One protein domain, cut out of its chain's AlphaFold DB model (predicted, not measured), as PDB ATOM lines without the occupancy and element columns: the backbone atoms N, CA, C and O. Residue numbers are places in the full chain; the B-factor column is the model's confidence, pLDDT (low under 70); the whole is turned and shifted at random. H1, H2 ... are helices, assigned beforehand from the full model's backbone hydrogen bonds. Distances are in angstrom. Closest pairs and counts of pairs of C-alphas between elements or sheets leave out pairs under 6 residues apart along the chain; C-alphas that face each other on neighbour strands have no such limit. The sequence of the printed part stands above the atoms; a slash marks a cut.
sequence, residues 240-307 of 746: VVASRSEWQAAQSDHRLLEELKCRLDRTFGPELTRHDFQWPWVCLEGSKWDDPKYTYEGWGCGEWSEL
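What this domain is: This is residues 240 to 307 of the 746 residues of the protein "Alpha-amylase" of Brandtodinium nutricula (UniProt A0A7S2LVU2). In a domain of little regular structure, H2 and the shorter H1 meet at a steep angle at one end; a long loop, residues 269 to 285, runs out to small H3 at the other end, and residues 291 to 307 fold back from it. The printed part has 68 residues with three named helices, H1, H2, H3 in chain order, and no named strand. It is all helix by class, though under half of the residues are in named elements. It is compact, radius of gyration of the C-alphas 11.9 A, spanning 34 by 26 by 16 A.

Where its parts are: Find C-alpha 254 at (238.271, 164.490, 235.006), where H2, residues 254 to 268, begins; it runs 21.2 A to C-alpha 268 at (253.418, 159.871, 220.930). H1 is residues 244 to 250, 9.8 A; H3 is residues 286 to 290, 8.6 A, ending at (256.636, 142.322, 243.901).

How they stand to each other: Look at Ala 250 and Leu 257, whose C-alphas, 4.6 A apart, are the closest of H1 and H2. These helices touch, H2 with residues 256 to 260 alone, at a steep tilt of 52 degrees, opposite ways. H3 is apart from both. Every O i to N i+4 pair is within hydrogen-bond range in H1 and H2; in H3 0 of 1 is, beside 1 of 2 O i to N i+3 pairs.

The domain as a whole: The farthest C-alphas, Pro 270 and Ser 287, are 35.9 A apart. The printed part has no cut; H1 to H2 is a tight link, H2 to H3 a long one. Residue 300 alone is under 70 in pLDDT.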
ATOM      1  N   VAL A 240     258.084 160.127 229.988       94.25
ATOM      2  CA  VAL A 240     257.261 160.778 231.014       94.25
ATOM      3  C   VAL A 240     256.555 161.998 230.406       94.25
ATOM      4  O   VAL A 240     257.202 162.893 229.864       94.25
ATOM      5  N   VAL A 241     255.220 162.059 230.504       94.69
ATOM      6  CA  VAL A 241     254.417 163.214 230.027       94.69
ATOM      7  C   VAL A 241     253.797 164.048 231.151       94.69
ATOM      8  O   VAL A 241     253.243 165.126 230.903       94.69
ATOM      9  N   ALA A 242     253.840 163.527 232.375       93.94
ATOM     10  CA  ALA A 242     253.314 164.154 233.574       93.94
ATOM     11  C   ALA A 242     254.006 163.561 234.802       93.94
ATOM     12  O   ALA A 242     254.385 162.392 234.815       93.94
ATOM     13  N   SER A 243     254.152 164.369 235.844       93.38
ATOM     14  CA  SER A 243     254.674 163.902 237.126       93.38
ATOM     15  C   SER A 243     253.708 162.933 237.819       93.38
ATOM     16  O   SER A 243     252.493 162.967 237.603       93.38
ATOM     17  N   ARG A 244     254.231 162.117 238.745       91.00
ATOM     18  CA  ARG A 244     253.415 161.269 239.632       91.00
ATOM     19  C   ARG A 244     252.300 162.060 240.326       91.00
ATOM     20  O   ARG A 244     251.177 161.574 240.438       91.00
ATOM     21  N   SER A 245     252.593 163.269 240.810       93.06
ATOM     22  CA  SER A 245     251.613 164.106 241.513       93.06
ATOM     23  C   SER A 245     250.499 164.597 240.587       93.06
ATOM     24  O   SER A 245     249.340 164.609 241.002       93.06
ATOM     25  N   GLU A 246     250.814 164.938 239.335       95.06
ATOM     26  CA  GLU A 246     249.807 165.262 238.318       95.06
ATOM     27  C   GLU A 246     248.908 164.057 238.020       95.06
ATOM     28  O   GLU A 246     247.683 164.198 238.038       95.06
ATOM     29  N   TRP A 247     249.484 162.866 237.811       92.94
ATOM     30  CA  TRP A 247     248.698 161.650 237.584       92.94
ATOM     31  C   TRP A 247     247.809 161.295 238.772       92.94
ATOM     32  O   TRP A 247     246.648 160.925 238.589       92.94
ATOM     33  N   GLN A 248     248.325 161.451 239.988       92.81
ATOM     34  CA  GLN A 248     247.570 161.203 241.209       92.81
ATOM     35  C   GLN A 248     246.414 162.199 241.375       92.81
ATOM     36  O   GLN A 248     245.298 161.785 241.691       92.81
ATOM     37  N   ALA A 249     246.646 163.488 241.112       94.31
ATOM     38  CA  ALA A 249     245.600 164.511 241.142       94.31
ATOM     39  C   ALA A 249     244.523 164.269 240.070       94.31
ATOM     40  O   ALA A 249     243.335 164.460 240.324       94.31
ATOM     41  N   ALA A 250     244.915 163.775 238.893       94.31
ATOM     42  CA  ALA A 250     243.992 163.459 237.806       94.31
ATOM     43  C   ALA A 250     242.989 162.343 238.154       94.31
ATOM     44  O   ALA A 250     241.933 162.261 237.529       94.31
ATOM     45  N   GLN A 251     243.262 161.507 239.165       92.62
ATOM     46  CA  GLN A 251     242.336 160.436 239.561       92.62
ATOM     47  C   GLN A 251     241.022 160.968 240.157       92.62
ATOM     48  O   GLN A 251     240.020 160.252 240.152       92.62
ATOM     49  N   SER A 252     241.002 162.212 240.647       95.62
ATOM     50  CA  SER A 252     239.800 162.889 241.157       95.62
ATOM     51  C   SER A 252     239.363 164.102 240.325       95.62
ATOM     52  O   SER A 252     238.327 164.693 240.625       95.62
ATOM     53  N   ASP A 253     240.097 164.453 239.262       96.81
ATOM     54  CA  ASP A 253     239.794 165.570 238.361       96.81
ATOM     55  C   ASP A 253     239.734 165.095 236.899       96.81
ATOM     56  O   ASP A 253     240.750 164.914 236.225       96.81
ATOM     57  N   HIS A 254     238.511 164.941 236.380       95.12
ATOM     58  CA  HIS A 254     238.271 164.490 235.006       95.12
ATOM     59  C   HIS A 254     238.850 165.441 233.947       95.12
ATOM     60  O   HIS A 254     239.270 164.996 232.878       95.12
ATOM     61  N   ARG A 255     238.865 166.757 234.200       97.38
ATOM     62  CA  ARG A 255     239.404 167.725 233.235       97.38
ATOM     63  C   ARG A 255     240.918 167.585 233.148       97.38
ATOM     64  O   ARG A 255     241.456 167.589 232.042       97.38
ATOM     65  N   LEU A 256     241.581 167.443 234.294       96.75
ATOM     66  CA  LEU A 256     243.016 167.182 234.340       96.75
ATOM     67  C   LEU A 256     243.346 165.838 233.681       96.75
ATOM     68  O   LEU A 256     244.233 165.791 232.835       96.75
ATOM     69  N   LEU A 257     242.592 164.775 233.983       95.06
ATOM     70  CA  LEU A 257     242.784 163.458 233.369       95.06
ATOM     71  C   LEU A 257     242.712 163.502 231.841       95.06
ATOM     72  O   LEU A 257     243.577 162.940 231.168       95.06
ATOM     73  N   GLU A 258     241.704 164.170 231.283       96.69
ATOM     74  CA  GLU A 258     241.592 164.301 229.829       96.69
ATOM     75  C   GLU A 258     242.712 165.151 229.224       96.69
ATOM     76  O   GLU A 258     243.193 164.829 228.137       96.69
ATOM     77  N   GLU A 259     243.197 166.178 229.923       97.31
ATOM     78  CA  GLU A 259     244.362 166.946 229.475       97.31
ATOM     79  C   GLU A 259     245.650 166.108 229.483       97.31
ATOM     80  O   GLU A 259     246.406 166.146 228.509       97.31
ATOM     81  N   LEU A 260     245.894 165.295 230.517       95.94
ATOM     82  CA  LEU A 260     247.057 164.396 230.553       95.94
ATOM     83  C   LEU A 260     246.979 163.327 229.451       95.94
ATOM     84  O   LEU A 260     247.975 163.049 228.782       95.94
ATOM     85  N   LYS A 261     245.787 162.796 229.160       95.62
ATOM     86  CA  LYS A 261     245.571 161.920 227.996       95.62
ATOM     87  C   LYS A 261     245.820 162.631 226.664       95.62
ATOM     88  O   LYS A 261     246.389 162.037 225.753       95.62
ATOM     89  N   CYS A 262     245.430 163.900 226.533       97.38
ATOM     90  CA  CYS A 262     245.772 164.710 225.362       97.38
ATOM     91  C   CYS A 262     247.285 164.911 225.220       97.38
ATOM     92  O   CYS A 262     247.780 164.928 224.093       97.38
ATOM     93  N   ARG A 263     248.034 165.032 226.326       97.38
ATOM     94  CA  ARG A 263     249.505 165.066 226.276       97.38
ATOM     95  C   ARG A 263     250.076 163.776 225.692       97.38
ATOM     96  O   ARG A 263     250.936 163.886 224.829       97.38
ATOM     97  N   LEU A 264     249.555 162.600 226.061       97.19
ATOM     98  CA  LEU A 264     249.972 161.325 225.450       97.19
ATOM     99  C   LEU A 264     249.826 161.357 223.920       97.19
ATOM    100  O   LEU A 264     250.782 161.063 223.209       97.19
ATOM    101  N   ASP A 265     248.669 161.785 223.403       97.56
ATOM    102  CA  ASP A 265     248.461 161.878 221.948       97.56
ATOM    103  C   ASP A 265     249.411 162.878 221.278       97.56
ATOM    104  O   ASP A 265     249.938 162.602 220.203       97.56
ATOM    105  N   ARG A 266     249.637 164.045 221.897       97.38
ATOM    106  CA  ARG A 266     250.548 165.066 221.353       97.38
ATOM    107  C   ARG A 266     251.998 164.588 221.348       97.38
ATOM    108  O   ARG A 266     252.722 164.885 220.403       97.38
ATOM    109  N   THR A 267     252.409 163.856 222.380       96.75
ATOM    110  CA  THR A 267     253.779 163.359 222.519       96.75
ATOM    111  C   THR A 267     254.028 162.177 221.595       96.75
ATOM    112  O   THR A 267     255.003 162.207 220.849       96.75
ATOM    113  N   PHE A 268     253.162 161.159 221.591       97.69
ATOM    114  CA  PHE A 268     253.418 159.871 220.930       97.69
ATOM    115  C   PHE A 268     252.737 159.697 219.566       97.69
ATOM    116  O   PHE A 268     253.082 158.793 218.803       97.69
ATOM    117  N   GLY A 269     251.795 160.577 219.225       95.38
ATOM    118  CA  GLY A 269     251.088 160.525 217.954       95.38
ATOM    119  C   GLY A 269     251.993 160.817 216.744       95.38
ATOM    120  O   GLY A 269     252.944 161.599 216.841       95.38
ATOM    121  N   PRO A 270     251.701 160.227 215.570       95.00
ATOM    122  CA  PRO A 270     250.595 159.302 215.299       95.00
ATOM    123  C   PRO A 270     250.911 157.826 215.613       95.00
ATOM    124  O   PRO A 270     250.050 156.979 215.401       95.00
ATOM    125  N   GLU A 271     252.133 157.511 216.052       96.06
ATOM    126  CA  GLU A 271     252.613 156.136 216.258       96.06
ATOM    127  C   GLU A 271     251.836 155.414 217.367       96.06
ATOM    128  O   GLU A 271     251.387 154.282 217.179       96.06
ATOM    129  N   LEU A 272     251.606 156.108 218.484       97.50
ATOM    130  CA  LEU A 272     250.756 155.657 219.583       97.50
ATOM    131  C   LEU A 272     249.722 156.730 219.934       97.50
ATOM    132  O   LEU A 272     249.889 157.919 219.661       97.50
ATOM    133  N   THR A 273     248.642 156.292 220.565       97.00
ATOM    134  CA  THR A 273     247.541 157.123 221.061       97.00
ATOM    135  C   THR A 273     247.313 156.844 222.542       97.00
ATOM    136  O   THR A 273     247.724 155.808 223.059       97.00
ATOM    137  N   ARG A 274     246.555 157.698 223.230       95.50
ATOM    138  CA  ARG A 274     246.149 157.529 224.638       95.50
ATOM    139  C   ARG A 274     245.525 156.161 224.963       95.50
ATOM    140  O   ARG A 274     245.508 155.759 226.124       95.50
ATOM    141  N   HIS A 275     244.974 155.460 223.967       95.88
ATOM    142  CA  HIS A 275     244.339 154.146 224.131       95.88
ATOM    143  C   HIS A 275     245.332 152.979 224.171       95.88
ATOM    144  O   HIS A 275     244.948 151.867 224.531       95.88
ATOM    145  N   ASP A 276     246.586 153.241 223.814       96.38
ATOM    146  CA  ASP A 276     247.677 152.270 223.797       96.38
ATOM    147  C   ASP A 276     248.433 152.225 225.137       96.38
ATOM    148  O   ASP A 276     249.318 151.397 225.327       96.38
ATOM    149  N   PHE A 277     248.048 153.086 226.084       94.25
ATOM    150  CA  PHE A 277     248.606 153.162 227.431       94.25
ATOM    151  C   PHE A 277     247.729 152.435 228.457       94.25
ATOM    152  O   PHE A 277     246.543 152.153 228.227       94.25
ATOM    153  N   GLN A 278     248.332 152.099 229.591       90.44
ATOM    154  CA  GLN A 278     247.686 151.341 230.649       90.44
ATOM    155  C   GLN A 278     246.599 152.155 231.367       90.44
ATOM    156  O   GLN A 278     246.781 153.319 231.712       90.44
ATOM    157  N   TRP A 279     245.445 151.518 231.603       87.88
ATOM    158  CA  TRP A 279     244.321 152.110 232.340       87.88
ATOM    159  C   TRP A 279     243.600 151.038 233.167       87.88
ATOM    160  O   TRP A 279     243.327 149.969 232.612       87.88
ATOM    161  N   PRO A 280     243.178 151.326 234.415       86.81
ATOM    162  CA  PRO A 280     243.393 152.577 235.156       86.81
ATOM    163  C   PRO A 280     244.874 152.808 235.495       86.81
ATOM    164  O   PRO A 280     245.662 151.870 235.454       86.81
ATOM    165  N   TRP A 281     245.240 154.053 235.811       88.12
ATOM    166  CA  TRP A 281     246.601 154.396 236.232       88.12
ATOM    167  C   TRP A 281     246.957 153.695 237.552       88.12
ATOM    168  O   TRP A 281     246.133 153.642 238.472       88.12
ATOM    169  N   VAL A 282     248.183 153.172 237.654       85.88
ATOM    170  CA  VAL A 282     248.666 152.438 238.830       85.88
ATOM    171  C   VAL A 282     249.980 153.034 239.325       85.88
ATOM    172  O   VAL A 282     251.027 152.867 238.716       85.88
ATOM    173  N   CYS A 283     249.950 153.643 240.511       87.12
ATOM    174  CA  CYS A 283     251.170 153.987 241.240       87.12
ATOM    175  C   CYS A 283     251.824 152.720 241.808       87.12
ATOM    176  O   CYS A 283     251.268 152.100 242.734       87.12
ATOM    177  N   LEU A 284     253.003 152.362 241.293       84.00
ATOM    178  CA  LEU A 284     253.795 151.240 241.790       84.00
ATOM    179  C   LEU A 284     254.677 151.692 242.967       84.00
ATOM    180  O   LEU A 284     255.621 152.453 242.800       84.00
ATOM    181  N   GLU A 285     254.336 151.265 244.184       82.06
ATOM    182  CA  GLU A 285     255.058 151.632 245.408       82.06
ATOM    183  C   GLU A 285     254.972 150.533 246.476       82.06
ATOM    184  O   GLU A 285     254.024 149.742 246.504       82.06
ATOM    185  N   GLY A 286     255.947 150.502 247.391       80.56
ATOM    186  CA  GLY A 286     255.952 149.584 248.533       80.56
ATOM    187  C   GLY A 286     255.875 148.112 248.118       80.56
ATOM    188  O   GLY A 286     256.617 147.656 247.259       80.56
ATOM    189  N   SER A 287     254.959 147.345 248.704       80.00
ATOM    190  CA  SER A 287     254.815 145.919 248.376       80.00
ATOM    191  C   SER A 287     254.297 145.653 246.959       80.00
ATOM    192  O   SER A 287     254.334 144.509 246.518       80.00
ATOM    193  N   LYS A 288     253.806 146.672 246.236       82.00
ATOM    194  CA  LYS A 288     253.257 146.484 244.885       82.00
ATOM    195  C   LYS A 288     254.326 146.108 243.858       82.00
ATOM    196  O   LYS A 288     253.980 145.492 242.859       82.00
ATOM    197  N   TRP A 289     255.597 146.447 244.100       78.69
ATOM    198  CA  TRP A 289     256.715 146.114 243.207       78.69
ATOM    199  C   TRP A 289     256.841 144.607 242.947       78.69
ATOM    200  O   TRP A 289     257.170 144.204 241.831       78.69
ATOM    201  N   ASP A 290     256.518 143.784 243.946       78.81
ATOM    202  CA  ASP A 290     256.636 142.322 243.901       78.81
ATOM    203  C   ASP A 290     255.280 141.598 243.974       78.81
ATOM    204  O   ASP A 290     255.240 140.371 244.043       78.81
ATOM    205  N   ASP A 291     254.162 142.332 243.971       82.44
ATOM    206  CA  ASP A 291     252.818 141.751 243.968       82.44
ATOM    207  C   ASP A 291     252.370 141.487 242.519       82.44
ATOM    208  O   ASP A 291     252.085 142.448 241.796       82.44
ATOM    209  N   PRO A 292     252.197 140.220 242.089       79.81
ATOM    210  CA  PRO A 292     251.789 139.877 240.724       79.81
ATOM    211  C   PRO A 292     250.477 140.528 240.260       79.81
ATOM    212  O   PRO A 292     250.189 140.547 239.062       79.81
ATOM    213  N   LYS A 293     249.662 141.050 241.187       81.75
ATOM    214  CA  LYS A 293     248.473 141.844 240.869       81.75
ATOM    215  C   LYS A 293     248.813 143.200 240.239       81.75
ATOM    216  O   LYS A 293     248.026 143.683 239.428       81.75
ATOM    217  N   TYR A 294     249.931 143.813 240.622       82.88
ATOM    218  CA  TYR A 294     250.314 145.174 240.228       82.88
ATOM    219  C   TYR A 294     251.634 145.237 239.459       82.88
ATOM    220  O   TYR A 294     251.788 146.143 238.647       82.88
ATOM    221  N   THR A 295     252.553 144.288 239.674       81.88
ATOM    222  CA  THR A 295     253.900 144.284 239.081       81.88
ATOM    223  C   THR A 295     253.882 144.438 237.559       81.88
ATOM    224  O   THR A 295     254.802 145.041 237.027       81.88
ATOM    225  N   TYR A 296     252.835 143.953 236.878       83.75
ATOM    226  CA  TYR A 296     252.703 144.022 235.417       83.75
ATOM    227  C   TYR A 296     251.913 145.221 234.879       83.75
ATOM    228  O   TYR A 296     251.742 145.346 233.672       83.75
ATOM    229  N   GLU A 297     251.318 146.020 235.761       76.38
ATOM    230  CA  GLU A 297     250.322 147.036 235.392       76.38
ATOM    231  C   GLU A 297     250.753 148.453 235.796       76.38
ATOM    232  O   GLU A 297     249.954 149.381 235.710       76.38
ATOM    233  N   GLY A 298     251.995 148.619 236.257       70.69
ATOM    234  CA  GLY A 298     252.598 149.908 236.589       70.69
ATOM    235  C   GLY A 298     254.125 149.831 236.561       70.69
ATOM    236  O   GLY A 298     254.693 148.741 236.662       70.69
ATOM    237  N   TRP A 299     254.793 150.979 236.440       72.38
ATOM    238  CA  TRP A 299     256.253 151.097 236.508       72.38
ATOM    239  C   TRP A 299     256.668 152.441 237.124       72.38
ATOM    240  O   TRP A 299     255.848 153.342 237.274       72.38
ATOM    241  N   GLY A 300     257.931 152.537 237.564       65.56
ATOM    242  CA  GLY A 300     258.587 153.771 238.012       65.56
ATOM    243  C   GLY A 300     257.690 154.722 238.800       65.56
ATOM    244  O   GLY A 300     257.348 155.772 238.292       65.56
ATOM    245  N   CYS A 301     257.221 154.324 239.987       74.00
ATOM    246  CA  CYS A 301     256.409 155.167 240.881       74.00
ATOM    247  C   CYS A 301     255.149 155.835 240.269       74.00
ATOM    248  O   CYS A 301     254.497 156.627 240.955       74.00
ATOM    249  N   GLY A 302     254.741 155.465 239.048       77.00
ATOM    250  CA  GLY A 302     253.582 155.986 238.327       77.00
ATOM    251  C   GLY A 302     253.813 157.256 237.492       77.00
ATOM    252  O   GLY A 302     252.826 157.834 237.039       77.00
ATOM    253  N   GLU A 303     255.045 157.741 237.297       85.44
ATOM    254  CA  GLU A 303     255.301 158.858 236.361       85.44
ATOM    255  C   GLU A 303     255.524 158.421 234.903       85.44
ATOM    256  O   GLU A 303     255.333 159.216 233.979       85.44
ATOM    257  N   TRP A 304     255.914 157.167 234.682       87.44
ATOM    258  CA  TRP A 304     256.226 156.650 233.353       87.44
ATOM    259  C   TRP A 304     254.946 156.394 232.560       87.44
ATOM    260  O   TRP A 304     253.906 156.078 233.124       87.44
ATOM    261  N   SER A 305     254.993 156.550 231.236       92.94
ATOM    262  CA  SER A 305     253.812 156.284 230.405       92.94
ATOM    263  C   SER A 305     253.758 154.789 230.079       92.94
ATOM    264  O   SER A 305     254.345 154.363 229.081       92.94
ATOM    265  N   GLU A 306     253.110 153.975 230.919       91.81
ATOM    266  CA  GLU A 306     253.097 152.515 230.739       91.81
ATOM    267  C   GLU A 306     252.285 152.077 229.522       91.81
ATOM    268  O   GLU A 306     251.146 152.508 229.309       91.81
ATOM    269  N   LEU A 307     252.863 151.172 228.735       93.75
ATOM    270  CA  LEU A 307     252.228 150.651 227.536       93.75
ATOM    271  C   LEU A 307     251.324 149.472 227.873       93.75
ATOM    272  O   LEU A 307     251.674 148.564 228.624       93.75
TER     273      LEU A 307